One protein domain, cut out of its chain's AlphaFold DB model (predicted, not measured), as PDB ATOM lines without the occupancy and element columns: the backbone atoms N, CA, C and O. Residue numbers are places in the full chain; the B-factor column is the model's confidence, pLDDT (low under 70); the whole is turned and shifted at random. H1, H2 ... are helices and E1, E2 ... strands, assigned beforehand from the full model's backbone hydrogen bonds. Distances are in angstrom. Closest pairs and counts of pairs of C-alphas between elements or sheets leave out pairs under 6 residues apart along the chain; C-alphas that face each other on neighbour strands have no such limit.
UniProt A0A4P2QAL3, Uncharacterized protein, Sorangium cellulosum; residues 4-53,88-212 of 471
ATOM      1  N   LEU A   4     -21.536 -33.082  -3.421       94.88
ATOM      2  CA  LEU A   4     -22.977 -33.047  -3.117       94.88
ATOM      3  C   LEU A   4     -23.362 -31.859  -2.216       94.88
ATOM      4  O   LEU A   4     -24.294 -31.120  -2.520       94.88
ATOM      5  N   LEU A   5     -22.613 -31.620  -1.134       95.31
ATOM      6  CA  LEU A   5     -22.886 -30.513  -0.205       95.31
ATOM      7  C   LEU A   5     -22.612 -29.142  -0.841       95.31
ATOM      8  O   LEU A   5     -23.317 -28.175  -0.552       95.31
ATOM      9  N   LEU A   6     -21.602 -29.052  -1.715       94.50
ATOM     10  CA  LEU A   6     -21.327 -27.855  -2.518       94.50
ATOM     11  C   LEU A   6     -22.504 -27.523  -3.441       94.50
ATOM     12  O   LEU A   6     -22.949 -26.377  -3.465       94.50
ATOM     13  N   ALA A   7     -23.024 -28.521  -4.160       95.44
ATOM     14  CA  ALA A   7     -24.153 -28.357  -5.067       95.44
ATOM     15  C   ALA A   7     -25.428 -27.912  -4.335       95.44
ATOM     16  O   ALA A   7     -26.080 -26.962  -4.770       95.44
ATOM     17  N   LEU A   8     -25.739 -28.528  -3.188       95.75
ATOM     18  CA  LEU A   8     -26.893 -28.163  -2.358       95.75
ATOM     19  C   LEU A   8     -26.824 -26.712  -1.875       95.75
ATOM     20  O   LEU A   8     -27.785 -25.959  -2.023       95.75
ATOM     21  N   ARG A   9     -25.671 -26.289  -1.348       95.38
ATOM     22  CA  ARG A   9     -25.479 -24.913  -0.868       95.38
ATOM     23  C   ARG A   9     -25.517 -23.891  -1.994       95.38
ATOM     24  O   ARG A   9     -26.084 -22.819  -1.812       95.38
ATOM     25  N   ALA A  10     -24.962 -24.223  -3.158       95.00
ATOM     26  CA  ALA A  10     -25.076 -23.376  -4.340       95.00
ATOM     27  C   ALA A  10     -26.544 -23.224  -4.778       95.00
ATOM     28  O   ALA A  10     -26.978 -22.102  -5.035       95.00
ATOM     29  N   ALA A  11     -27.321 -24.313  -4.785       95.69
ATOM     30  CA  ALA A  11     -28.745 -24.276  -5.117       95.69
ATOM     31  C   ALA A  11     -29.546 -23.401  -4.138       95.69
ATOM     32  O   ALA A  11     -30.385 -22.596  -4.562       95.69
ATOM     33  N   LEU A  12     -29.247 -23.528  -2.840       95.81
ATOM     34  CA  LEU A  12     -29.881 -22.775  -1.760       95.81
ATOM     35  C   LEU A  12     -29.548 -21.278  -1.833       95.81
ATOM     36  O   LEU A  12     -30.438 -20.440  -1.724       95.81
ATOM     37  N   ALA A  13     -28.286 -20.941  -2.108       95.69
ATOM     38  CA  ALA A  13     -27.816 -19.567  -2.273       95.69
ATOM     39  C   ALA A  13     -28.180 -18.939  -3.634       95.69
ATOM     40  O   ALA A  13     -27.793 -17.801  -3.895       95.69
ATOM     41  N   ALA A  14     -28.868 -19.676  -4.518       93.31
ATOM     42  CA  ALA A  14     -29.089 -19.298  -5.918       93.31
ATOM     43  C   ALA A  14     -27.785 -18.900  -6.649       93.31
ATOM     44  O   ALA A  14     -27.776 -18.011  -7.501       93.31
ATOM     45  N   GLY A  15     -26.677 -19.549  -6.283       90.81
ATOM     46  CA  GLY A  15     -25.367 -19.354  -6.892       90.81
ATOM     47  C   GLY A  15     -25.245 -20.034  -8.260       90.81
ATOM     48  O   GLY A  15     -26.171 -20.707  -8.711       90.81
ATOM     49  N   PRO A  16     -24.099 -19.889  -8.945       89.94
ATOM     50  CA  PRO A  16     -23.848 -20.604 -10.192       89.94
ATOM     51  C   PRO A  16     -23.693 -22.114  -9.951       89.94
ATOM     52  O   PRO A  16     -23.248 -22.550  -8.886       89.94
ATOM     53  N   VAL A  17     -24.018 -22.919 -10.963       88.56
ATOM     54  CA  VAL A  17     -23.705 -24.356 -10.971       88.56
ATOM     55  C   VAL A  17     -22.185 -24.515 -10.988       88.56
ATOM     56  O   VAL A  17     -21.498 -23.894 -11.803       88.56
ATOM     57  N   ALA A  18     -21.650 -25.312 -10.062       85.19
ATOM     58  CA  ALA A  18     -20.213 -25.517  -9.966       85.19
ATOM     59  C   ALA A  18     -19.668 -26.182 -11.248       85.19
ATOM     60  O   ALA A  18     -20.310 -27.091 -11.781       85.19
ATOM     61  N   PRO A  19     -18.492 -25.765 -11.751       81.62
ATOM     62  CA  PRO A  19     -17.867 -26.434 -12.884       81.62
ATOM     63  C   PRO A  19     -17.432 -27.851 -12.482       81.62
ATOM     64  O   PRO A  19     -16.782 -28.032 -11.453       81.62
ATOM     65  N   GLY A  20     -17.766 -28.853 -13.298       84.12
ATOM     66  CA  GLY A  20     -17.403 -30.251 -13.057       84.12
ATOM     67  C   GLY A  20     -18.494 -31.229 -13.483       84.12
ATOM     68  O   GLY A  20     -19.480 -30.841 -14.109       84.12
ATOM     69  N   ALA A  21     -18.299 -32.507 -13.150       78.81
ATOM     70  CA  ALA A  21     -19.364 -33.494 -13.269       78.81
ATOM     71  C   ALA A  21     -20.468 -33.153 -12.251       78.81
ATOM     72  O   ALA A  21     -20.143 -32.914 -11.081       78.81
ATOM     73  N   PRO A  22     -21.743 -33.087 -12.671       85.44
ATOM     74  CA  PRO A  22     -22.838 -32.891 -11.735       85.44
ATOM     75  C   PRO A  22     -22.896 -34.065 -10.745       85.44
ATOM     76  O   PRO A  22     -22.452 -35.165 -11.083       85.44
ATOM     77  N   PRO A  23     -23.414 -33.845  -9.525       93.19
ATOM     78  CA  PRO A  23     -23.614 -34.935  -8.582       93.19
ATOM     79  C   PRO A  23     -24.632 -35.955  -9.107       93.19
ATOM     80  O   PRO A  23     -25.469 -35.631  -9.950       93.19
ATOM     81  N   ASP A  24     -24.605 -37.157  -8.536       96.50
ATOM     82  CA  ASP A  24     -25.620 -38.171  -8.799       96.50
ATOM     83  C   ASP A  24     -26.986 -37.729  -8.230       96.50
ATOM     84  O   ASP A  24     -27.119 -37.505  -7.016       96.50
ATOM     85  N   PRO A  25     -28.033 -37.594  -9.068       97.69
ATOM     86  CA  PRO A  25     -29.283 -36.960  -8.654       97.69
ATOM     87  C   PRO A  25     -30.064 -37.767  -7.613       97.69
ATOM     88  O   PRO A  25     -30.783 -37.178  -6.806       97.69
ATOM     89  N   TRP A  26     -29.928 -39.096  -7.585       97.81
ATOM     90  CA  TRP A  26     -30.598 -39.944  -6.589       97.81
ATOM     91  C   TRP A  26     -30.054 -39.719  -5.173       97.81
ATOM     92  O   TRP A  26     -30.837 -39.623  -4.229       97.81
ATOM     93  N   HIS A  27     -28.740 -39.537  -5.020       98.25
ATOM     94  CA  HIS A  27     -28.114 -39.170  -3.746       98.25
ATOM     95  C   HIS A  27     -28.373 -37.708  -3.378       98.25
ATOM     96  O   HIS A  27     -28.663 -37.395  -2.223       98.25
ATOM     97  N   ALA A  28     -28.325 -36.806  -4.363       98.00
ATOM     98  CA  ALA A  28     -28.566 -35.385  -4.147       98.00
ATOM     99  C   ALA A  28     -29.995 -35.111  -3.646       98.00
ATOM    100  O   ALA A  28     -30.176 -34.430  -2.634       98.00
ATOM    101  N   TRP A  29     -31.014 -35.687  -4.296       98.31
ATOM    102  CA  TRP A  29     -32.404 -35.568  -3.847       98.31
ATOM    103  C   TRP A  29     -32.663 -36.268  -2.510       98.31
ATOM    104  O   TRP A  29     -33.450 -35.752  -1.714       98.31
ATOM    105  N   LEU A  30     -31.992 -37.394  -2.235       98.62
ATOM    106  CA  LEU A  30     -32.057 -38.064  -0.935       98.62
ATOM    107  C   LEU A  30     -31.559 -37.142   0.188       98.62
ATOM    108  O   LEU A  30     -32.260 -36.982   1.182       98.62
ATOM    109  N   LEU A  31     -30.428 -36.448   0.015       98.38
ATOM    110  CA  LEU A  31     -29.937 -35.484   1.010       98.38
ATOM    111  C   LEU A  31     -30.912 -34.321   1.251       98.38
ATOM    112  O   LEU A  31     -31.108 -33.928   2.401       98.38
ATOM    113  N   VAL A  32     -31.565 -33.794   0.204       98.31
ATOM    114  CA  VAL A  32     -32.625 -32.778   0.379       98.31
ATOM    115  C   VAL A  32     -33.777 -33.352   1.203       98.31
ATOM    116  O   VAL A  32     -34.237 -32.712   2.146       98.31
ATOM    117  N   ALA A  33     -34.243 -34.560   0.873       98.44
ATOM    118  CA  ALA A  33     -35.348 -35.206   1.577       98.44
ATOM    119  C   ALA A  33     -35.017 -35.479   3.054       98.44
ATOM    120  O   ALA A  33     -35.860 -35.233   3.914       98.44
ATOM    121  N   LEU A  34     -33.789 -35.912   3.354       98.56
ATOM    122  CA  LEU A  34     -33.300 -36.132   4.717       98.56
ATOM    123  C   LEU A  34     -33.204 -34.826   5.512       98.56
ATOM    124  O   LEU A  34     -33.647 -34.777   6.654       98.56
ATOM    125  N   ALA A  35     -32.708 -33.740   4.916       98.12
ATOM    126  CA  ALA A  35     -32.684 -32.439   5.586       98.12
ATOM    127  C   ALA A  35     -34.100 -31.953   5.939       98.12
ATOM    128  O   ALA A  35     -34.345 -31.477   7.044       98.12
ATOM    129  N   ARG A  36     -35.069 -32.151   5.036       98.00
ATOM    130  CA  ARG A  36     -36.478 -31.859   5.334       98.00
ATOM    131  C   ARG A  36     -37.095 -32.821   6.348       98.00
ATOM    132  O   ARG A  36     -38.094 -32.468   6.969       98.00
ATOM    133  N   GLN A  37     -36.573 -34.040   6.479       98.00
ATOM    134  CA  GLN A  37     -37.001 -34.974   7.520       98.00
ATOM    135  C   GLN A  37     -36.618 -34.435   8.899       98.00
ATOM    136  O   GLN A  37     -37.481 -34.416   9.768       98.00
ATOM    137  N   VAL A  38     -35.396 -33.914   9.068       98.12
ATOM    138  CA  VAL A  38     -34.944 -33.312  10.339       98.12
ATOM    139  C   VAL A  38     -35.923 -32.243  10.827       98.12
ATOM    140  O   VAL A  38     -36.342 -32.263  11.979       98.12
ATOM    141  N   GLU A  39     -36.365 -31.340   9.949       97.88
ATOM    142  CA  GLU A  39     -37.335 -30.307  10.340       97.88
ATOM    143  C   GLU A  39     -38.707 -30.863  10.720       97.88
ATOM    144  O   GLU A  39     -39.340 -30.367  11.654       97.88
ATOM    145  N   ARG A  40     -39.161 -31.923  10.045       97.44
ATOM    146  CA  ARG A  40     -40.413 -32.601  10.406       97.44
ATOM    147  C   ARG A  40     -40.317 -33.283  11.764       97.44
ATOM    148  O   ARG A  40     -41.252 -33.172  12.548       97.44
ATOM    149  N   GLN A  41     -39.195 -33.935  12.064       97.75
ATOM    150  CA  GLN A  41     -38.981 -34.571  13.363       97.75
ATOM    151  C   GLN A  41     -38.882 -33.530  14.481       97.75
ATOM    152  O   GLN A  41     -39.573 -33.656  15.486       97.75
ATOM    153  N   ARG A  42     -38.131 -32.439  14.277       97.81
ATOM    154  CA  ARG A  42     -38.093 -31.298  15.211       97.81
ATOM    155  C   ARG A  42     -39.484 -30.728  15.479       97.81
ATOM    156  O   ARG A  42     -39.804 -30.383  16.614       97.81
ATOM    157  N   TRP A  43     -40.304 -30.594  14.437       97.88
ATOM    158  CA  TRP A  43     -41.689 -30.153  14.577       97.88
ATOM    159  C   TRP A  43     -42.531 -31.146  15.385       97.88
ATOM    160  O   TRP A  43     -43.225 -30.718  16.305       97.88
ATOM    161  N   LEU A  44     -42.421 -32.447  15.106       97.62
ATOM    162  CA  LEU A  44     -43.117 -33.491  15.858       97.62
ATOM    163  C   LEU A  44     -42.718 -33.479  17.339       97.62
ATOM    164  O   LEU A  44     -43.601 -33.497  18.192       97.62
ATOM    165  N   MET A  45     -41.426 -33.349  17.658       97.44
ATOM    166  CA  MET A  45     -40.958 -33.262  19.049       97.44
ATOM    167  C   MET A  45     -41.517 -32.034  19.777       97.44
ATOM    168  O   MET A  45     -41.866 -32.118  20.952       97.44
ATOM    169  N   ARG A  46     -41.676 -30.893  19.087       97.38
ATOM    170  CA  ARG A  46     -42.374 -29.732  19.668       97.38
ATOM    171  C   ARG A  46     -43.844 -30.034  19.940       97.38
ATOM    172  O   ARG A  46     -44.323 -29.722  21.021       97.38
ATOM    173  N   VAL A  47     -44.552 -30.665  18.998       97.62
ATOM    174  CA  VAL A  47     -45.956 -31.070  19.200       97.62
ATOM    175  C   VAL A  47     -46.084 -32.009  20.396       97.62
ATOM    176  O   VAL A  47     -46.962 -31.794  21.227       97.62
ATOM    177  N   TRP A  48     -45.190 -32.991  20.519       96.62
ATOM    178  CA  TRP A  48     -45.151 -33.888  21.669       96.62
ATOM    179  C   TRP A  48     -45.032 -33.098  22.975       96.62
ATOM    180  O   TRP A  48     -45.943 -33.139  23.800       96.62
ATOM    181  N   HIS A  49     -43.957 -32.328  23.146       94.75
ATOM    182  CA  HIS A  49     -43.678 -31.661  24.417       94.75
ATOM    183  C   HIS A  49     -44.646 -30.517  24.754       94.75
ATOM    184  O   HIS A  49     -44.854 -30.228  25.929       94.75
ATOM    185  N   GLU A  50     -45.229 -29.848  23.756       96.38
ATOM    186  CA  GLU A  50     -46.114 -28.697  23.977       96.38
ATOM    187  C   GLU A  50     -47.600 -29.074  24.071       96.38
ATOM    188  O   GLU A  50     -48.379 -28.303  24.635       96.38
ATOM    189  N   ARG A  51     -48.028 -30.202  23.477       95.19
ATOM    190  CA  ARG A  51     -49.462 -30.522  23.303       95.19
ATOM    191  C   ARG A  51     -49.891 -31.888  23.820       95.19
ATOM    192  O   ARG A  51     -51.090 -32.065  24.023       95.19
ATOM    193  N   LEU A  52     -48.977 -32.837  24.015       94.56
ATOM    194  CA  LEU A  52     -49.310 -34.215  24.394       94.56
ATOM    195  C   LEU A  52     -48.912 -34.526  25.844       94.56
ATOM    196  O   LEU A  52     -48.174 -35.470  26.105       94.56
ATOM    197  N   ASP A  53     -49.437 -33.740  26.788       86.12
ATOM    198  CA  ASP A  53     -49.408 -34.048  28.228       86.12
ATOM    199  C   ASP A  53     -50.645 -34.888  28.589       86.12
ATOM    200  O   ASP A  53     -51.659 -34.380  29.071       86.12
ATOM    201  N   VAL A  88     -41.221 -41.131  14.765       96.38
ATOM    202  CA  VAL A  88     -39.984 -40.698  15.427       96.38
ATOM    203  C   VAL A  88     -39.823 -41.387  16.774       96.38
ATOM    204  O   VAL A  88     -40.695 -41.260  17.629       96.38
ATOM    205  N   ASP A  89     -38.661 -42.000  16.989       95.19
ATOM    206  CA  ASP A  89     -38.207 -42.430  18.312       95.19
ATOM    207  C   ASP A  89     -37.515 -41.270  19.045       95.19
ATOM    208  O   ASP A  89     -36.698 -40.548  18.457       95.19
ATOM    209  N   ASP A  90     -37.821 -41.078  20.331       93.38
ATOM    210  CA  ASP A  90     -37.150 -40.068  21.146       93.38
ATOM    211  C   ASP A  90     -35.805 -40.582  21.667       93.38
ATOM    212  O   ASP A  90     -35.708 -41.385  22.595       93.38
ATOM    213  N   HIS A  91     -34.728 -40.057  21.087       93.50
ATOM    214  CA  HIS A  91     -33.360 -40.300  21.544       93.50
ATOM    215  C   HIS A  91     -32.819 -39.177  22.448       93.50
ATOM    216  O   HIS A  91     -31.610 -39.098  22.684       93.50
ATOM    217  N   GLY A  92     -33.681 -38.271  22.925       94.06
ATOM    218  CA  GLY A  92     -33.311 -37.134  23.768       94.06
ATOM    219  C   GLY A  92     -32.511 -36.051  23.040       94.06
ATOM    220  O   GLY A  92     -31.841 -35.239  23.679       94.06
ATOM    221  N   ASP A  93     -32.536 -36.042  21.703       95.00
ATOM    222  CA  ASP A  93     -31.752 -35.122  20.873       95.00
ATOM    223  C   ASP A  93     -32.590 -34.049  20.164       95.00
ATOM    224  O   ASP A  93     -32.041 -33.237  19.419       95.00
ATOM    225  N   GLY A  94     -33.900 -34.011  20.421       95.31
ATOM    226  CA  GLY A  94     -34.816 -33.042  19.821       95.31
ATOM    227  C   GLY A  94     -35.186 -33.354  18.367       95.31
ATOM    228  O   GLY A  94     -35.490 -32.430  17.609       95.31
ATOM    229  N   GLY A  95     -35.153 -34.629  17.968       95.81
ATOM    230  CA  GLY A  95     -35.560 -35.081  16.637       95.81
ATOM    231  C   GLY A  95     -34.469 -34.890  15.585       95.81
ATOM    232  O   GLY A  95     -34.763 -34.537  14.446       95.81
ATOM    233  N   LEU A  96     -33.198 -35.051  15.967       96.88
ATOM    234  CA  LEU A  96     -32.061 -34.960  15.036       96.88
ATOM    235  C   LEU A  96     -31.686 -36.319  14.447       96.88
ATOM    236  O   LEU A  96     -31.060 -36.379  13.384       96.88
ATOM    237  N   THR A  97     -32.035 -37.390  15.152       97.12
ATOM    238  CA  THR A  97     -31.768 -38.765  14.758       97.12
ATOM    239  C   THR A  97     -32.882 -39.299  13.860       97.12
ATOM    240  O   THR A  97     -34.067 -39.240  14.186       97.12
ATOM    241  N   ILE A  98     -32.485 -39.831  12.705       98.06
ATOM    242  CA  ILE A  98     -33.370 -40.415  11.702       98.06
ATOM    243  C   ILE A  98     -33.206 -41.932  11.731       98.06
ATOM    244  O   ILE A  98     -32.099 -42.449  11.542       98.06
ATOM    245  N   ASP A  99     -34.323 -42.637  11.885       97.69
ATOM    246  CA  ASP A  99     -34.407 -44.048  11.535       97.69
ATOM    247  C   ASP A  99     -34.610 -44.189  10.005       97.69
ATOM    248  O   ASP A  99     -35.540 -43.600   9.433       97.69
ATOM    249  N   PRO A 100     -33.738 -44.931   9.296       97.69
ATOM    250  CA  PRO A 100     -33.807 -45.073   7.846       97.69
ATOM    251  C   PRO A 100     -35.064 -45.819   7.378       97.69
ATOM    252  O   PRO A 100     -35.560 -45.532   6.286       97.69
ATOM    253  N   TYR A 101     -35.593 -46.751   8.176       95.94
ATOM    254  CA  TYR A 101     -36.820 -47.477   7.873       95.94
ATOM    255  C   TYR A 101     -38.041 -46.563   8.015       95.94
ATOM    256  O   TYR A 101     -38.830 -46.485   7.072       95.94
ATOM    257  N   PHE A 102     -38.171 -45.803   9.108       96.81
ATOM    258  CA  PHE A 102     -39.268 -44.837   9.277       96.81
ATOM    259  C   PHE A 102     -39.260 -43.774   8.182       96.81
ATOM    260  O   PHE A 102     -40.300 -43.502   7.573       96.81
ATOM    261  N   PHE A 103     -38.082 -43.237   7.846       98.31
ATOM    262  CA  PHE A 103     -37.942 -42.320   6.721       98.31
ATOM    263  C   PHE A 103     -38.433 -42.955   5.416       98.31
ATOM    264  O   PHE A 103     -39.316 -42.405   4.759       98.31
ATOM    265  N   ALA A 104     -37.907 -44.123   5.042       98.19
ATOM    266  CA  ALA A 104     -38.253 -44.750   3.774       98.19
ATOM    267  C   ALA A 104     -39.743 -45.138   3.701       98.19
ATOM    268  O   ALA A 104     -40.394 -44.916   2.676       98.19
ATOM    269  N   ARG A 105     -40.318 -45.649   4.798       97.25
ATOM    270  CA  ARG A 105     -41.749 -45.973   4.897       97.25
ATOM    271  C   ARG A 105     -42.624 -44.734   4.767       97.25
ATOM    272  O   ARG A 105     -43.577 -44.794   3.993       97.25
ATOM    273  N   ARG A 106     -42.277 -43.613   5.415       97.62
ATOM    274  CA  ARG A 106     -42.968 -42.329   5.204       97.62
ATOM    275  C   ARG A 106     -42.927 -41.939   3.737       97.62
ATOM    276  O   ARG A 106     -43.966 -41.672   3.140       97.62
ATOM    277  N   ILE A 107     -41.736 -41.930   3.130       98.19
ATOM    278  CA  ILE A 107     -41.604 -41.538   1.725       98.19
ATOM    279  C   ILE A 107     -42.510 -42.396   0.856       98.19
ATOM    280  O   ILE A 107     -43.116 -41.826  -0.039       98.19
ATOM    281  N   LEU A 108     -42.649 -43.702   1.106       96.94
ATOM    282  CA  LEU A 108     -43.497 -44.633   0.346       96.94
ATOM    283  C   LEU A 108     -44.987 -44.629   0.716       96.94
ATOM    284  O   LEU A 108     -45.793 -45.062  -0.106       96.94
ATOM    285  N   SER A 109     -45.376 -44.082   1.869       95.88
ATOM    286  CA  SER A 109     -46.785 -43.973   2.270       95.88
ATOM    287  C   SER A 109     -47.483 -42.717   1.740       95.88
ATOM    288  O   SER A 109     -48.698 -42.731   1.576       95.88
ATOM    289  N   LEU A 110     -46.740 -41.654   1.388       96.12
ATOM    290  CA  LEU A 110     -47.318 -40.418   0.831       96.12
ATOM    291  C   LEU A 110     -48.276 -40.688  -0.357       96.12
ATOM    292  O   LEU A 110     -47.843 -41.217  -1.389       96.12
ATOM    293  N   PRO A 111     -49.552 -40.273  -0.292       92.38
ATOM    294  CA  PRO A 111     -50.498 -40.514  -1.382       92.38
ATOM    295  C   PRO A 111     -50.182 -39.658  -2.617       92.38
ATOM    296  O   PRO A 111     -50.394 -40.081  -3.753       92.38
ATOM    297  N   ARG A 112     -49.655 -38.443  -2.409       94.31
ATOM    298  CA  ARG A 112     -49.306 -37.480  -3.466       94.31
ATOM    299  C   ARG A 112     -47.957 -36.822  -3.165       94.31
ATOM    300  O   ARG A 112     -47.925 -35.668  -2.746       94.31
ATOM    301  N   PRO A 113     -46.833 -37.533  -3.354       95.94
ATOM    302  CA  PRO A 113     -45.528 -36.985  -3.013       95.94
ATOM    303  C   PRO A 113     -45.215 -35.729  -3.849       95.94
ATOM    304  O   PRO A 113     -45.319 -35.728  -5.082       95.94
ATOM    305  N   ALA A 114     -44.818 -34.655  -3.166       95.88
ATOM    306  CA  ALA A 114     -44.250 -33.449  -3.767       95.88
ATOM    307  C   ALA A 114     -42.735 -33.621  -3.995       95.88
ATOM    308  O   ALA A 114     -42.186 -34.697  -3.781       95.88
ATOM    309  N   LEU A 115     -42.039 -32.591  -4.483       97.06
ATOM    310  CA  LEU A 115     -40.573 -32.602  -4.466       97.06
ATOM    311  C   LEU A 115     -40.057 -32.278  -3.059       97.06
ATOM    312  O   LEU A 115     -40.606 -31.359  -2.447       97.06
ATOM    313  N   PRO A 116     -38.963 -32.917  -2.601       97.62
ATOM    314  CA  PRO A 116     -38.109 -33.881  -3.315       97.62
ATOM    315  C   PRO A 116     -38.634 -35.331  -3.356       97.62
ATOM    316  O   PRO A 116     -38.162 -36.125  -4.171       97.62
ATOM    317  N   GLU A 117     -39.613 -35.685  -2.523       98.00
ATOM    318  CA  GLU A 117     -40.046 -37.065  -2.261       98.00
ATOM    319  C   GLU A 117     -40.476 -37.827  -3.532       98.00
ATOM    320  O   GLU A 117     -40.176 -39.009  -3.696       98.00
ATOM    321  N   ARG A 118     -41.094 -37.141  -4.499       97.94
ATOM    322  CA  ARG A 118     -41.489 -37.705  -5.799       97.94
ATOM    323  C   ARG A 118     -40.299 -38.148  -6.643       97.94
ATOM    324  O   ARG A 118     -40.396 -39.157  -7.336       97.94
ATOM    325  N   ARG A 119     -39.198 -37.387  -6.638       97.56
ATOM    326  CA  ARG A 119     -37.980 -37.783  -7.369       97.56
ATOM    327  C   ARG A 119     -37.260 -38.890  -6.639       97.56
ATOM    328  O   ARG A 119     -36.822 -39.825  -7.297       97.56
ATOM    329  N   LEU A 120     -37.240 -38.836  -5.310       97.06
ATOM    330  CA  LEU A 120     -36.687 -39.917  -4.514       97.06
ATOM    331  C   LEU A 120     -37.393 -41.247  -4.804       97.06
ATOM    332  O   LEU A 120     -36.706 -42.212  -5.092       97.06
ATOM    333  N   ARG A 121     -38.733 -41.285  -4.859       97.56
ATOM    334  CA  ARG A 121     -39.473 -42.491  -5.280       97.56
ATOM    335  C   ARG A 121     -39.179 -42.937  -6.711       97.56
ATOM    336  O   ARG A 121     -39.216 -44.125  -6.989       97.56
ATOM    337  N   ALA A 122     -38.953 -41.996  -7.626       96.62
ATOM    338  CA  ALA A 122     -38.668 -42.330  -9.020       96.62
ATOM    339  C   ALA A 122     -37.294 -42.993  -9.181       96.62
ATOM    340  O   ALA A 122     -37.144 -43.873 -10.020       96.62
ATOM    341  N   PHE A 123     -36.304 -42.574  -8.387       97.50
ATOM    342  CA  PHE A 123     -35.002 -43.228  -8.359       97.50
ATOM    343  C   PHE A 123     -35.046 -44.480  -7.482       97.50
ATOM    344  O   PHE A 123     -34.829 -45.576  -7.974       97.50
ATOM    345  N   LEU A 124     -35.397 -44.350  -6.209       97.62
ATOM    346  CA  LEU A 124     -35.353 -45.407  -5.202       97.62
ATOM    347  C   LEU A 124     -36.788 -45.828  -4.829       97.62
ATOM    348  O   LEU A 124     -37.310 -45.371  -3.816       97.62
ATOM    349  N   PRO A 125     -37.474 -46.655  -5.641       97.00
ATOM    350  CA  PRO A 125     -38.897 -46.960  -5.469       97.00
ATOM    351  C   PRO A 125     -39.230 -47.858  -4.272       97.00
ATOM    352  O   PRO A 125     -40.409 -48.061  -3.989       97.00
ATOM    353  N   THR A 126     -38.234 -48.403  -3.570       97.19
ATOM    354  CA  THR A 126     -38.436 -49.324  -2.444       97.19
ATOM    355  C   THR A 126     -37.745 -48.842  -1.178       97.19
ATOM    356  O   THR A 126     -36.805 -48.045  -1.222       97.19
ATOM    357  N   ALA A 127     -38.217 -49.338  -0.031       97.38
ATOM    358  CA  ALA A 127     -37.645 -48.961   1.254       97.38
ATOM    359  C   ALA A 127     -36.196 -49.444   1.342       97.38
ATOM    360  O   ALA A 127     -35.313 -48.666   1.683       97.38
ATOM    361  N   ASP A 128     -35.948 -50.686   0.925       96.75
ATOM    362  CA  ASP A 128     -34.614 -51.280   0.907       96.75
ATOM    363  C   ASP A 128     -33.642 -50.484   0.023       96.75
ATOM    364  O   ASP A 128     -32.515 -50.238   0.449       96.75
ATOM    365  N   ALA A 129     -34.070 -50.009  -1.156       97.69
ATOM    366  CA  ALA A 129     -33.238 -49.168  -2.021       97.69
ATOM    367  C   ALA A 129     -32.888 -47.824  -1.359       97.69
ATOM    368  O   ALA A 129     -31.742 -47.379  -1.425       97.69
ATOM    369  N   MET A 130     -33.851 -47.182  -0.683       98.44
ATOM    370  CA  MET A 130     -33.591 -45.949   0.072       98.44
ATOM    371  C   MET A 130     -32.639 -46.193   1.245       98.44
ATOM    372  O   MET A 130     -31.689 -45.434   1.421       98.44
ATOM    373  N   VAL A 131     -32.849 -47.260   2.020       97.88
ATOM    374  CA  VAL A 131     -31.979 -47.633   3.146       97.88
ATOM    375  C   VAL A 131     -30.563 -47.949   2.654       97.88
ATOM    376  O   VAL A 131     -29.593 -47.512   3.272       97.88
ATOM    377  N   ALA A 132     -30.419 -48.661   1.534       97.44
ATOM    378  CA  ALA A 132     -29.118 -48.941   0.931       97.44
ATOM    379  C   ALA A 132     -28.418 -47.652   0.473       97.44
ATOM    380  O   ALA A 132     -27.264 -47.431   0.832       97.44
ATOM    381  N   ALA A 133     -29.123 -46.743  -0.204       98.00
ATOM    382  CA  ALA A 133     -28.565 -45.447  -0.593       98.00
ATOM    383  C   ALA A 133     -28.189 -44.562   0.615       98.00
ATOM    384  O   ALA A 133     -27.204 -43.831   0.562       98.00
ATOM    385  N   ILE A 134     -28.925 -44.643   1.732       98.19
ATOM    386  CA  ILE A 134     -28.552 -43.990   3.000       98.19
ATOM    387  C   ILE A 134     -27.239 -44.569   3.545       98.19
ATOM    388  O   ILE A 134     -26.385 -43.817   4.019       98.19
ATOM    389  N   ARG A 135     -27.039 -45.890   3.469       97.19
ATOM    390  CA  ARG A 135     -25.767 -46.516   3.874       97.19
ATOM    391  C   ARG A 135     -24.608 -46.033   3.007       97.19
ATOM    392  O   ARG A 135     -23.589 -45.652   3.568       97.19
ATOM    393  N   GLU A 136     -24.797 -45.924   1.694       97.25
ATOM    394  CA  GLU A 136     -23.786 -45.357   0.784       97.25
ATOM    395  C   GLU A 136     -23.404 -43.922   1.183       97.25
ATOM    396  O   GLU A 136     -22.228 -43.612   1.353       97.25
ATOM    397  N   LEU A 137     -24.390 -43.058   1.450       97.94
ATOM    398  CA  LEU A 137     -24.131 -41.696   1.939       97.94
ATOM    399  C   LEU A 137     -23.411 -41.680   3.300       97.94
ATOM    400  O   LEU A 137     -22.640 -40.765   3.597       97.94
ATOM    401  N   THR A 138     -23.659 -42.677   4.147       97.44
ATOM    402  CA  THR A 138     -22.970 -42.834   5.435       97.44
ATOM    403  C   THR A 138     -21.507 -43.230   5.229       97.44
ATOM    404  O   THR A 138     -20.622 -42.645   5.851       97.44
ATOM    405  N   GLU A 139     -21.236 -44.166   4.317       96.25
ATOM    406  CA  GLU A 139     -19.883 -44.593   3.931       96.25
ATOM    407  C   GLU A 139     -19.078 -43.456   3.283       96.25
ATOM    408  O   GLU A 139     -17.876 -43.329   3.520       96.25
ATOM    409  N   GLU A 140     -19.742 -42.567   2.542       96.69
ATOM    410  CA  GLU A 140     -19.154 -41.346   1.973       96.69
ATOM    411  C   GLU A 140     -18.924 -40.222   3.007       96.69
ATOM    412  O   GLU A 140     -18.382 -39.162   2.680       96.69
ATOM    413  N   GLY A 141     -19.326 -40.420   4.269       97.19
ATOM    414  CA  GLY A 141     -19.185 -39.426   5.337       97.19
ATOM    415  C   GLY A 141     -20.135 -38.230   5.206       97.19
ATOM    416  O   GLY A 141     -19.868 -37.159   5.759       97.19
ATOM    417  N   LEU A 142     -21.234 -38.388   4.464       97.44
ATOM    418  CA  LEU A 142     -22.297 -37.388   4.308       97.44
ATOM    419  C   LEU A 142     -23.392 -37.512   5.367       97.44
ATOM    420  O   LEU A 142     -24.162 -36.569   5.564       97.44
ATOM    421  N   LEU A 143     -23.421 -38.646   6.064       98.12
ATOM    422  CA  LEU A 143     -24.259 -38.930   7.222       98.12
ATOM    423  C   LEU A 143     -23.379 -39.459   8.362       98.12
ATOM    424  O   LEU A 143     -22.305 -40.013   8.133       98.12
ATOM    425  N   VAL A 144     -23.825 -39.263   9.598       97.44
ATOM    426  CA  VAL A 144     -23.115 -39.668  10.815       97.44
ATOM    427  C   VAL A 144     -23.892 -40.811  11.471       97.44
ATOM    428  O   VAL A 144     -25.041 -40.586  11.854       97.44
ATOM    429  N   PRO A 145     -23.312 -42.016  11.626       96.50
ATOM    430  CA  PRO A 145     -23.960 -43.106  12.352       96.50
ATOM    431  C   PRO A 145     -24.344 -42.680  13.774       96.50
ATOM    432  O   PRO A 145     -23.551 -42.049  14.475       96.50
ATOM    433  N   GLY A 146     -25.558 -43.020  14.202       92.81
ATOM    434  CA  GLY A 146     -26.025 -42.774  15.561       92.81
ATOM    435  C   GLY A 146     -25.519 -43.821  16.556       92.81
ATOM    436  O   GLY A 146     -25.012 -44.879  16.180       92.81
ATOM    437  N   ALA A 147     -25.696 -43.544  17.851       87.94
ATOM    438  CA  ALA A 147     -25.227 -44.421  18.928       87.94
ATOM    439  C   ALA A 147     -25.874 -45.820  18.901       87.94
ATOM    440  O   ALA A 147     -25.248 -46.798  19.305       87.94
ATOM    441  N   HIS A 148     -27.107 -45.924  18.396       82.81
ATOM    442  CA  HIS A 148     -27.878 -47.166  18.392       82.81
ATOM    443  C   HIS A 148     -27.647 -48.060  17.159       82.81
ATOM    444  O   HIS A 148     -28.308 -49.085  17.017       82.81
ATOM    445  N   GLY A 149     -26.708 -47.720  16.267       85.19
ATOM    446  CA  GLY A 149     -26.273 -48.564  15.141       85.19
ATOM    447  C   GLY A 149     -27.284 -48.761  13.998       85.19
ATOM    448  O   GLY A 149     -26.874 -49.110  12.895       85.19
ATOM    449  N   HIS A 150     -28.576 -48.516  14.232       91.56
ATOM    450  CA  HIS A 150     -29.648 -48.579  13.230       91.56
ATOM    451  C   HIS A 150     -30.140 -47.198  12.775       91.56
ATOM    452  O   HIS A 150     -30.825 -47.106  11.765       91.56
ATOM    453  N   VAL A 151     -29.733 -46.131  13.466       96.50
ATOM    454  CA  VAL A 151     -30.124 -44.742  13.191       96.50
ATOM    455  C   VAL A 151     -28.928 -43.897  12.756       96.50
ATOM    456  O   VAL A 151     -27.772 -44.276  12.968       96.50
ATOM    457  N   PHE A 152     -29.182 -42.731  12.166       97.88
ATOM    458  CA  PHE A 152     -28.139 -41.808  11.712       97.88
ATOM    459  C   PHE A 152     -28.560 -40.343  11.863       97.88
ATOM    460  O   PHE A 152     -29.721 -40.024  12.098       97.88
ATOM    461  N   ARG A 153     -27.599 -39.435  11.696       98.00
ATOM    462  CA  ARG A 153     -27.811 -37.987  11.618       98.00
ATOM    463  C   ARG A 153     -27.277 -37.447  10.302       98.00
ATOM    464  O   ARG A 153     -26.285 -37.945   9.771       98.00
ATOM    465  N   VAL A 154     -27.881 -36.379   9.794       97.94
ATOM    466  CA  VAL A 154     -27.247 -35.594   8.728       97.94
ATOM    467  C   VAL A 154     -26.009 -34.873   9.276       97.94
ATOM    468  O   VAL A 154     -25.948 -34.523  10.455       97.94
ATOM    469  N   VAL A 155     -24.997 -34.635   8.439       97.62
ATOM    470  CA  VAL A 155     -23.821 -33.843   8.849       97.62
ATOM    471  C   VAL A 155     -24.222 -32.444   9.323       97.62
ATOM    472  O   VAL A 155     -25.093 -31.809   8.732       97.62
ATOM    473  N   ARG A 156     -23.521 -31.913  10.337       96.88
ATOM    474  CA  ARG A 156     -23.815 -30.610  10.979       96.88
ATOM    475  C   ARG A 156     -24.040 -29.463   9.989       96.88
ATOM    476  O   ARG A 156     -24.846 -28.574  10.235       96.88
ATOM    477  N   GLY A 157     -23.302 -29.466   8.879       95.88
ATOM    478  CA  GLY A 157     -23.451 -28.456   7.836       95.88
ATOM    479  C   GLY A 157     -24.816 -28.482   7.150       95.88
ATOM    480  O   GLY A 157     -25.325 -27.415   6.850       95.88
ATOM    481  N   LEU A 158     -25.383 -29.669   6.925       96.25
ATOM    482  CA  LEU A 158     -26.716 -29.860   6.354       96.25
ATOM    483  C   LEU A 158     -27.808 -29.683   7.418       96.25
ATOM    484  O   LEU A 158     -28.866 -29.145   7.120       96.25
ATOM    485  N   GLU A 159     -27.527 -30.067   8.667       96.88
ATOM    486  CA  GLU A 159     -28.413 -29.820   9.814       96.88
ATOM    487  C   GLU A 159     -28.694 -28.322  10.019       96.88
ATOM    488  O   GLU A 159     -29.824 -27.935  10.309       96.88
ATOM    489  N   ALA A 160     -27.672 -27.476   9.848       97.25
ATOM    490  CA  ALA A 160     -27.806 -26.020   9.930       97.25
ATOM    491  C   ALA A 160     -28.629 -25.426   8.773       97.25
ATOM    492  O   ALA A 160     -29.238 -24.373   8.937       97.25
ATOM    493  N   ASP A 161     -28.660 -26.108   7.625       97.25
ATOM    494  CA  ASP A 161     -29.395 -25.694   6.427       97.25
ATOM    495  C   ASP A 161     -30.817 -26.312   6.379       97.25
ATOM    496  O   ASP A 161     -31.579 -26.032   5.452       97.25
ATOM    497  N   ALA A 162     -31.197 -27.157   7.351       97.50
ATOM    498  CA  ALA A 162     -32.414 -27.975   7.313       97.50
ATOM    499  C   ALA A 162     -33.708 -27.143   7.249       97.50
ATOM    500  O   ALA A 162     -34.542 -27.387   6.374       97.50
ATOM    501  N   GLU A 163     -33.841 -26.114   8.095       97.88
ATOM    502  CA  GLU A 163     -34.975 -25.175   8.086       97.88
ATOM    503  C   GLU A 163     -35.121 -24.483   6.726       97.88
ATOM    504  O   GLU A 163     -36.195 -24.487   6.119       97.88
ATOM    505  N   ALA A 164     -34.012 -23.964   6.193       97.88
ATOM    506  CA  ALA A 164     -33.996 -23.316   4.889       97.88
ATOM    507  C   ALA A 164     -34.385 -24.293   3.768       97.88
ATOM    508  O   ALA A 164     -35.138 -23.924   2.871       97.88
ATOM    509  N   LEU A 165     -33.922 -25.547   3.827       97.25
ATOM    510  CA  LEU A 165     -34.258 -26.594   2.857       97.25
ATOM    511  C   LEU A 165     -35.732 -27.031   2.933       97.25
ATOM    512  O   LEU A 165     -36.346 -27.347   1.903       97.25
ATOM    513  N   ALA A 166     -36.312 -27.044   4.134       96.69
ATOM    514  CA  ALA A 166     -37.729 -27.317   4.359       96.69
ATOM    515  C   ALA A 166     -38.629 -26.189   3.844       96.69
ATOM    516  O   ALA A 166     -39.686 -26.474   3.287       96.69
ATOM    517  N   ALA A 167     -38.180 -24.936   3.940       96.69
ATOM    518  CA  ALA A 167     -38.932 -23.766   3.493       96.69
ATOM    519  C   ALA A 167     -38.996 -23.585   1.961       96.69
ATOM    520  O   ALA A 167     -39.757 -22.749   1.474       96.69
ATOM    521  N   ILE A 168     -38.210 -24.331   1.173       96.38
ATOM    522  CA  ILE A 168     -38.213 -24.190  -0.292       96.38
ATOM    523  C   ILE A 168     -39.540 -24.683  -0.878       96.38
ATOM    524  O   ILE A 168     -39.840 -25.881  -0.856       96.38
ATOM    525  N   ASP A 169     -40.265 -23.790  -1.545       95.06
ATOM    526  CA  ASP A 169     -41.446 -24.160  -2.318       95.06
ATOM    527  C   ASP A 169     -41.093 -24.575  -3.757       95.06
ATOM    528  O   ASP A 169     -40.987 -23.759  -4.670       95.06
ATOM    529  N   LEU A 170     -40.954 -25.882  -3.981       95.94
ATOM    530  CA  LEU A 170     -40.697 -26.461  -5.305       95.94
ATOM    531  C   LEU A 170     -41.965 -26.559  -6.191       95.94
ATOM    532  O   LEU A 170     -41.969 -27.290  -7.188       95.94
ATOM    533  N   SER A 171     -43.045 -25.839  -5.865       94.94
ATOM    534  CA  SER A 171     -44.209 -25.663  -6.746       94.94
ATOM    535  C   SER A 171     -43.923 -24.736  -7.941       94.94
ATOM    536  O   SER A 171     -44.551 -24.882  -8.995       94.94
ATOM    537  N   ASP A 172     -42.904 -23.875  -7.848       95.56
ATOM    538  CA  ASP A 172     -42.463 -22.985  -8.927       95.56
ATOM    539  C   ASP A 172     -41.581 -23.711  -9.966       95.56
ATOM    540  O   ASP A 172     -40.578 -24.348  -9.634       95.56
ATOM    541  N   ALA A 173     -41.938 -23.607 -11.251       95.62
ATOM    542  CA  ALA A 173     -41.242 -24.289 -12.348       95.62
ATOM    543  C   ALA A 173     -39.804 -23.795 -12.574       95.62
ATOM    544  O   ALA A 173     -38.900 -24.596 -12.829       95.62
ATOM    545  N   ALA A 174     -39.560 -22.487 -12.458       95.75
ATOM    546  CA  ALA A 174     -38.228 -21.921 -12.632       95.75
ATOM    547  C   ALA A 174     -37.300 -22.351 -11.489       95.75
ATOM    548  O   ALA A 174     -36.132 -22.675 -11.728       95.75
ATOM    549  N   LEU A 175     -37.833 -22.416 -10.267       96.44
ATOM    550  CA  LEU A 175     -37.131 -22.934  -9.105       96.44
ATOM    551  C   LEU A 175     -36.821 -24.423  -9.263       96.44
ATOM    552  O   LEU A 175     -35.668 -24.812  -9.080       96.44
ATOM    553  N   ARG A 176     -37.798 -25.243  -9.676       97.25
ATOM    554  CA  ARG A 176     -37.568 -26.668  -9.971       97.25
ATOM    555  C   ARG A 176     -36.473 -26.875 -11.002       97.25
ATOM    556  O   ARG A 176     -35.582 -27.681 -10.765       97.25
ATOM    557  N   ALA A 177     -36.515 -26.141 -12.115       96.81
ATOM    558  CA  ALA A 177     -35.502 -26.243 -13.159       96.81
ATOM    559  C   ALA A 177     -34.105 -25.887 -12.629       96.81
ATOM    560  O   ALA A 177     -33.146 -26.598 -12.909       96.81
ATOM    561  N   ARG A 178     -33.992 -24.827 -11.815       96.12
ATOM    562  CA  ARG A 178     -32.722 -24.443 -11.185       96.12
ATOM    563  C   ARG A 178     -32.201 -25.542 -10.260       96.12
ATOM    564  O   ARG A 178     -31.045 -25.930 -10.368       96.12
ATOM    565  N   TRP A 179     -33.047 -26.065  -9.376       97.62
ATOM    566  CA  TRP A 179     -32.670 -27.160  -8.480       97.62
ATOM    567  C   TRP A 179     -32.262 -28.412  -9.256       97.62
ATOM    568  O   TRP A 179     -31.207 -28.972  -8.983       97.62
ATOM    569  N   ALA A 180     -33.027 -28.804 -10.275       97.62
ATOM    570  CA  ALA A 180     -32.686 -29.925 -11.145       97.62
ATOM    571  C   ALA A 180     -31.303 -29.753 -11.795       97.62
ATOM    572  O   ALA A 180     -30.524 -30.699 -11.852       97.62
ATOM    573  N   GLU A 181     -30.968 -28.537 -12.231       96.38
ATOM    574  CA  GLU A 181     -29.662 -28.217 -12.803       96.38
ATOM    575  C   GLU A 181     -28.518 -28.373 -11.784       96.38
ATOM    576  O   GLU A 181     -27.519 -29.021 -12.091       96.38
ATOM    577  N   HIS A 182     -28.676 -27.854 -10.560       97.06
ATOM    578  CA  HIS A 182     -27.666 -27.999  -9.501       97.06
ATOM    579  C   HIS A 182     -27.490 -29.440  -9.023       97.06
ATOM    580  O   HIS A 182     -26.374 -29.845  -8.704       97.06
ATOM    581  N   LEU A 183     -28.581 -30.202  -8.944       97.12
ATOM    582  CA  LEU A 183     -28.572 -31.573  -8.439       97.12
ATOM    583  C   LEU A 183     -28.261 -32.616  -9.520       97.12
ATOM    584  O   LEU A 183     -28.281 -33.803  -9.218       97.12
ATOM    585  N   GLY A 184     -28.001 -32.202 -10.764       96.88
ATOM    586  CA  GLY A 184     -27.707 -33.133 -11.855       96.88
ATOM    587  C   GLY A 184     -28.915 -33.920 -12.368       96.88
ATOM    588  O   GLY A 184     -28.736 -34.917 -13.057       96.88
ATOM    589  N   ASP A 185     -30.145 -33.495 -12.063       98.06
ATOM    590  CA  ASP A 185     -31.378 -34.153 -12.514       98.06
ATOM    591  C   ASP A 185     -31.803 -33.638 -13.897       98.06
ATOM    592  O   ASP A 185     -32.772 -32.894 -14.073       98.06
ATOM    593  N   HIS A 186     -31.042 -34.038 -14.910       97.94
ATOM    594  CA  HIS A 186     -31.277 -33.747 -16.317       97.94
ATOM    595  C   HIS A 186     -32.620 -34.266 -16.839       97.94
ATOM    596  O   HIS A 186     -33.173 -33.657 -17.751       97.94
ATOM    597  N   GLU A 187     -33.182 -35.329 -16.261       97.81
ATOM    598  CA  GLU A 187     -34.542 -35.760 -16.599       97.81
ATOM    599  C   GLU A 187     -35.601 -34.737 -16.196       97.81
ATOM    600  O   GLU A 187     -36.470 -34.395 -16.999       97.81
ATOM    601  N   LEU A 188     -35.550 -34.248 -14.952       97.69
ATOM    602  CA  LEU A 188     -36.469 -33.205 -14.509       97.69
ATOM    603  C   LEU A 188     -36.222 -31.914 -15.296       97.69
ATOM    604  O   LEU A 188     -37.175 -31.278 -15.743       97.69
ATOM    605  N   LEU A 189     -34.957 -31.565 -15.538       97.06
ATOM    606  CA  LEU A 189     -34.599 -30.383 -16.315       97.06
ATOM    607  C   LEU A 189     -35.133 -30.441 -17.754       97.06
ATOM    608  O   LEU A 189     -35.634 -29.432 -18.241       97.06
ATOM    609  N   ALA A 190     -35.075 -31.599 -18.420       97.81
ATOM    610  CA  ALA A 190     -35.620 -31.773 -19.766       97.81
ATOM    611  C   ALA A 190     -37.144 -31.586 -19.810       97.81
ATOM    612  O   ALA A 190     -37.657 -31.018 -20.769       97.81
ATOM    613  N   ARG A 191     -37.866 -31.966 -18.747       97.06
ATOM    614  CA  ARG A 191     -39.316 -31.721 -18.642       97.06
ATOM    615  C   ARG A 191     -39.647 -30.243 -18.451       97.06
ATOM    616  O   ARG A 191     -40.577 -29.748 -19.076       97.06
ATOM    617  N   GLU A 192     -38.899 -29.543 -17.599       96.69
ATOM    618  CA  GLU A 192     -39.143 -28.117 -17.325       96.69
ATOM    619  C   GLU A 192     -38.620 -27.207 -18.454       96.69
ATOM    620  O   GLU A 192     -39.147 -26.116 -18.670       96.69
ATOM    621  N   ARG A 193     -37.576 -27.634 -19.179       96.19
ATOM    622  CA  ARG A 193     -36.948 -26.899 -20.293       96.19
ATOM    623  C   ARG A 193     -36.660 -27.831 -21.485       96.19
ATOM    624  O   ARG A 193     -35.495 -28.166 -21.736       96.19
ATOM    625  N   PRO A 194     -37.695 -28.233 -22.246       96.81
ATOM    626  CA  PRO A 194     -37.541 -29.196 -23.332       96.81
ATOM    627  C   PRO A 194     -36.613 -28.696 -24.437       96.81
ATOM    628  O   PRO A 194     -36.791 -27.613 -24.994       96.81
ATOM    629  N   SER A 195     -35.613 -29.508 -24.776       97.12
ATOM    630  CA  SER A 195     -34.750 -29.306 -25.940       97.12
ATOM    631  C   SER A 195     -34.067 -30.619 -26.319       97.12
ATOM    632  O   SER A 195     -33.882 -31.489 -25.469       97.12
ATOM    633  N   ALA A 196     -33.615 -30.749 -27.569       97.38
ATOM    634  CA  ALA A 196     -32.868 -31.934 -28.005       97.38
ATOM    635  C   ALA A 196     -31.597 -32.172 -27.163       97.38
ATOM    636  O   ALA A 196     -31.255 -33.308 -26.847       97.38
ATOM    637  N   ALA A 197     -30.920 -31.095 -26.750       96.75
ATOM    638  CA  ALA A 197     -29.748 -31.179 -25.885       96.75
ATOM    639  C   ALA A 197     -30.104 -31.637 -24.459       96.75
ATOM    640  O   ALA A 197     -29.359 -32.420 -23.870       96.75
ATOM    641  N   ALA A 198     -31.233 -31.175 -23.907       96.12
ATOM    642  CA  ALA A 198     -31.701 -31.615 -22.595       96.12
ATOM    643  C   ALA A 198     -32.124 -33.091 -22.615       96.12
ATOM    644  O   ALA A 198     -31.725 -33.840 -21.729       96.12
ATOM    645  N   GLU A 199     -32.824 -33.535 -23.663       97.88
ATOM    646  CA  GLU A 199     -33.192 -34.946 -23.840       97.88
ATOM    647  C   GLU A 199     -31.969 -35.860 -23.974       97.88
ATOM    648  O   GLU A 199     -31.919 -36.923 -23.356       97.88
ATOM    649  N   ALA A 200     -30.936 -35.434 -24.708       97.69
ATOM    650  CA  ALA A 200     -29.686 -36.188 -24.807       97.69
ATOM    651  C   ALA A 200     -28.987 -36.339 -23.442       97.69
ATOM    652  O   ALA A 200     -28.489 -37.417 -23.115       97.69
ATOM    653  N   ARG A 201     -28.984 -35.286 -22.610       96.94
ATOM    654  CA  ARG A 201     -28.448 -35.353 -21.238       96.94
ATOM    655  C   ARG A 201     -29.304 -36.230 -20.326       96.94
ATOM    656  O   ARG A 201     -28.751 -37.002 -19.552       96.94
ATOM    657  N   ALA A 202     -30.627 -36.150 -20.442       97.69
ATOM    658  CA  ALA A 202     -31.549 -37.010 -19.708       97.69
ATOM    659  C   ALA A 202     -31.341 -38.492 -20.068       97.69
ATOM    660  O   ALA A 202     -31.298 -39.341 -19.182       97.69
ATOM    661  N   ALA A 203     -31.137 -38.809 -21.350       97.69
ATOM    662  CA  ALA A 203     -30.799 -40.161 -21.793       97.69
ATOM    663  C   ALA A 203     -29.450 -40.633 -21.223       97.69
ATOM    664  O   ALA A 203     -29.360 -41.741 -20.703       97.69
ATOM    665  N   ALA A 204     -28.422 -39.778 -21.239       97.19
ATOM    666  CA  ALA A 204     -27.127 -40.100 -20.639       97.19
ATOM    667  C   ALA A 204     -27.221 -40.343 -19.120       97.19
ATOM    668  O   ALA A 204     -26.567 -41.254 -18.608       97.19
ATOM    669  N   GLN A 205     -28.056 -39.578 -18.408       97.31
ATOM    670  CA  GLN A 205     -28.346 -39.801 -16.990       97.31
ATOM    671  C   GLN A 205     -29.055 -41.139 -16.759       97.31
ATOM    672  O   GLN A 205     -28.671 -41.852 -15.838       97.31
ATOM    673  N   ARG A 206     -30.050 -41.510 -17.578       97.50
ATOM    674  CA  ARG A 206     -30.713 -42.825 -17.475       97.50
ATOM    675  C   ARG A 206     -29.717 -43.969 -17.608       97.50
ATOM    676  O   ARG A 206     -29.728 -44.884 -16.792       97.50
ATOM    677  N   GLU A 207     -28.807 -43.873 -18.571       97.81
ATOM    678  CA  GLU A 207     -27.740 -44.863 -18.743       97.81
ATOM    679  C   GLU A 207     -26.754 -44.882 -17.566       97.81
ATOM    680  O   GLU A 207     -26.287 -45.947 -17.162       97.81
ATOM    681  N   ALA A 208     -26.430 -43.722 -16.985       97.69
ATOM    682  CA  ALA A 208     -25.618 -43.656 -15.769       97.69
ATOM    683  C   ALA A 208     -26.331 -44.305 -14.576       97.69
ATOM    684  O   ALA A 208     -25.717 -45.092 -13.859       97.69
ATOM    685  N   TYR A 209     -27.631 -44.050 -14.423       98.06
ATOM    686  CA  TYR A 209     -28.440 -44.633 -13.364       98.06
ATOM    687  C   TYR A 209     -28.572 -46.154 -13.506       98.06
ATOM    688  O   TYR A 209     -28.362 -46.892 -12.546       98.06
ATOM    689  N   LYS A 210     -28.800 -46.647 -14.730       98.12
ATOM    690  CA  LYS A 210     -28.774 -48.081 -15.047       98.12
ATOM    691  C   LYS A 210     -27.441 -48.723 -14.659       98.12
ATOM    692  O   LYS A 210     -27.436 -49.768 -14.015       98.12
ATOM    693  N   ARG A 211     -26.304 -48.097 -14.993       97.94
ATOM    694  CA  ARG A 211     -24.976 -48.596 -14.586       97.94
ATOM    695  C   ARG A 211     -24.785 -48.595 -13.073       97.94
ATOM    696  O   ARG A 211     -24.221 -49.553 -12.555       97.94
ATOM    697  N   TYR A 212     -25.252 -47.556 -12.385       97.81
ATOM    698  CA  TYR A 212     -25.227 -47.491 -10.924       97.81
ATOM    699  C   TYR A 212     -25.979 -48.682 -10.310       97.81
ATOM    700  O   TYR A 212     -25.400 -49.427  -9.524       97.81
TER     701      TYR A 212
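This is residues 4 to 53 and 88 to 212 of the 471 residues of an uncharacterized protein of Sorangium cellulosum (UniProt A0A4P2QAL3). A long helix, H2, runs through an elongated helical body: H1, H4, H5, H6 and H7 gather round its residues 26 to 39, and its far end sticks out, residues 47 to 53 standing free. Away from that free end, H8, H9 and H10 fold back on one another in a zigzag, while a small two-stranded hairpin, E1 and E2, lies near H2 and H5. The printed part has 175 residues with ten named helices and two named strands, in the order H1 H2 H3 H4 H5 E1 E2 H6 H7 H8 H9 H10; the sheet E1 - E2 is antiparallel, and the class is mostly helix. The whole is compact by its radius of gyration of the C-alphas, 16.4 A, with spans of 58 by 32 by 31 A.

Strand E1 is residues 143 to 145, beginning at C-alpha 143 (-24.259, -38.930, 7.222), and E2 is residues 152 to 154. H2, residues 25 to 51, is 38.3 A long. H1 is residues 4 to 12, from C-alpha 4 at (-22.977, -33.047, -3.117). H3 is residues 100 to 109, H4 117 to 123, and H5 127 to 139, 18.5 A long. H6 is residues 156 to 159, H7 162 to 166, H8 173 to 182 and H9 186 to 192. H10, residues 196 to 212, is 24.3 A long and ends at C-alpha 212 (-25.227, -47.491, -10.924).

E1 and E2 form an antiparallel hairpin at 153 degrees, with N 144 and O 153 within hydrogen-bond range at 2.8 A. The closest C-alphas of H5 and E1 are Leu 137 and Leu 143, 6.0 A; those of H2 and E2 are Ala 35 and Val 154, 7.0 A. H2 is the hub. With residues 32 to 39 alone it touches H7, closest at C-alphas 35 and 162, 4.8 A. With residues 26 to 33 alone it touches H4, closest at C-alphas 26 and 123, 5.8 A, opposite ways at a shallow tilt of 34 degrees, only just short of steep. H2 only just touches H1, H5 and H6, with 3 pairs of C-alphas within 8 A each. H3 touches H5, closest at C-alphas 104 and 127, 4.9 A, at a steep tilt of 39 degrees. H1 touches H8, closest at C-alphas 7 and 182, 5.7 A. H8 and H9 form a helical hairpin at 14 degrees, closest at C-alphas 177 and 189, 5.3 A; H9 and H10 form another at 38 degrees, closest at C-alphas 187 and 202, 4.5 A. H2 and H10 are apart. Every O i to N i+4 pair is within hydrogen-bond range in H1, H3, H4, H5, H7, H8, H9 and H10; H2 has 22 of 23, and H6 is too short for such a pair.

The C-alphas of Asp 53 and Ala 196, the two farthest apart, are 58.7 A apart. Residues 54 to 87 are not printed, and C-alphas 53 and 88 are 17.2 A apart across the cut. The link from H1 to H2 is long, 12 residues. Mean pLDDT of the printed part is 96.1, and no printed residue is under 70.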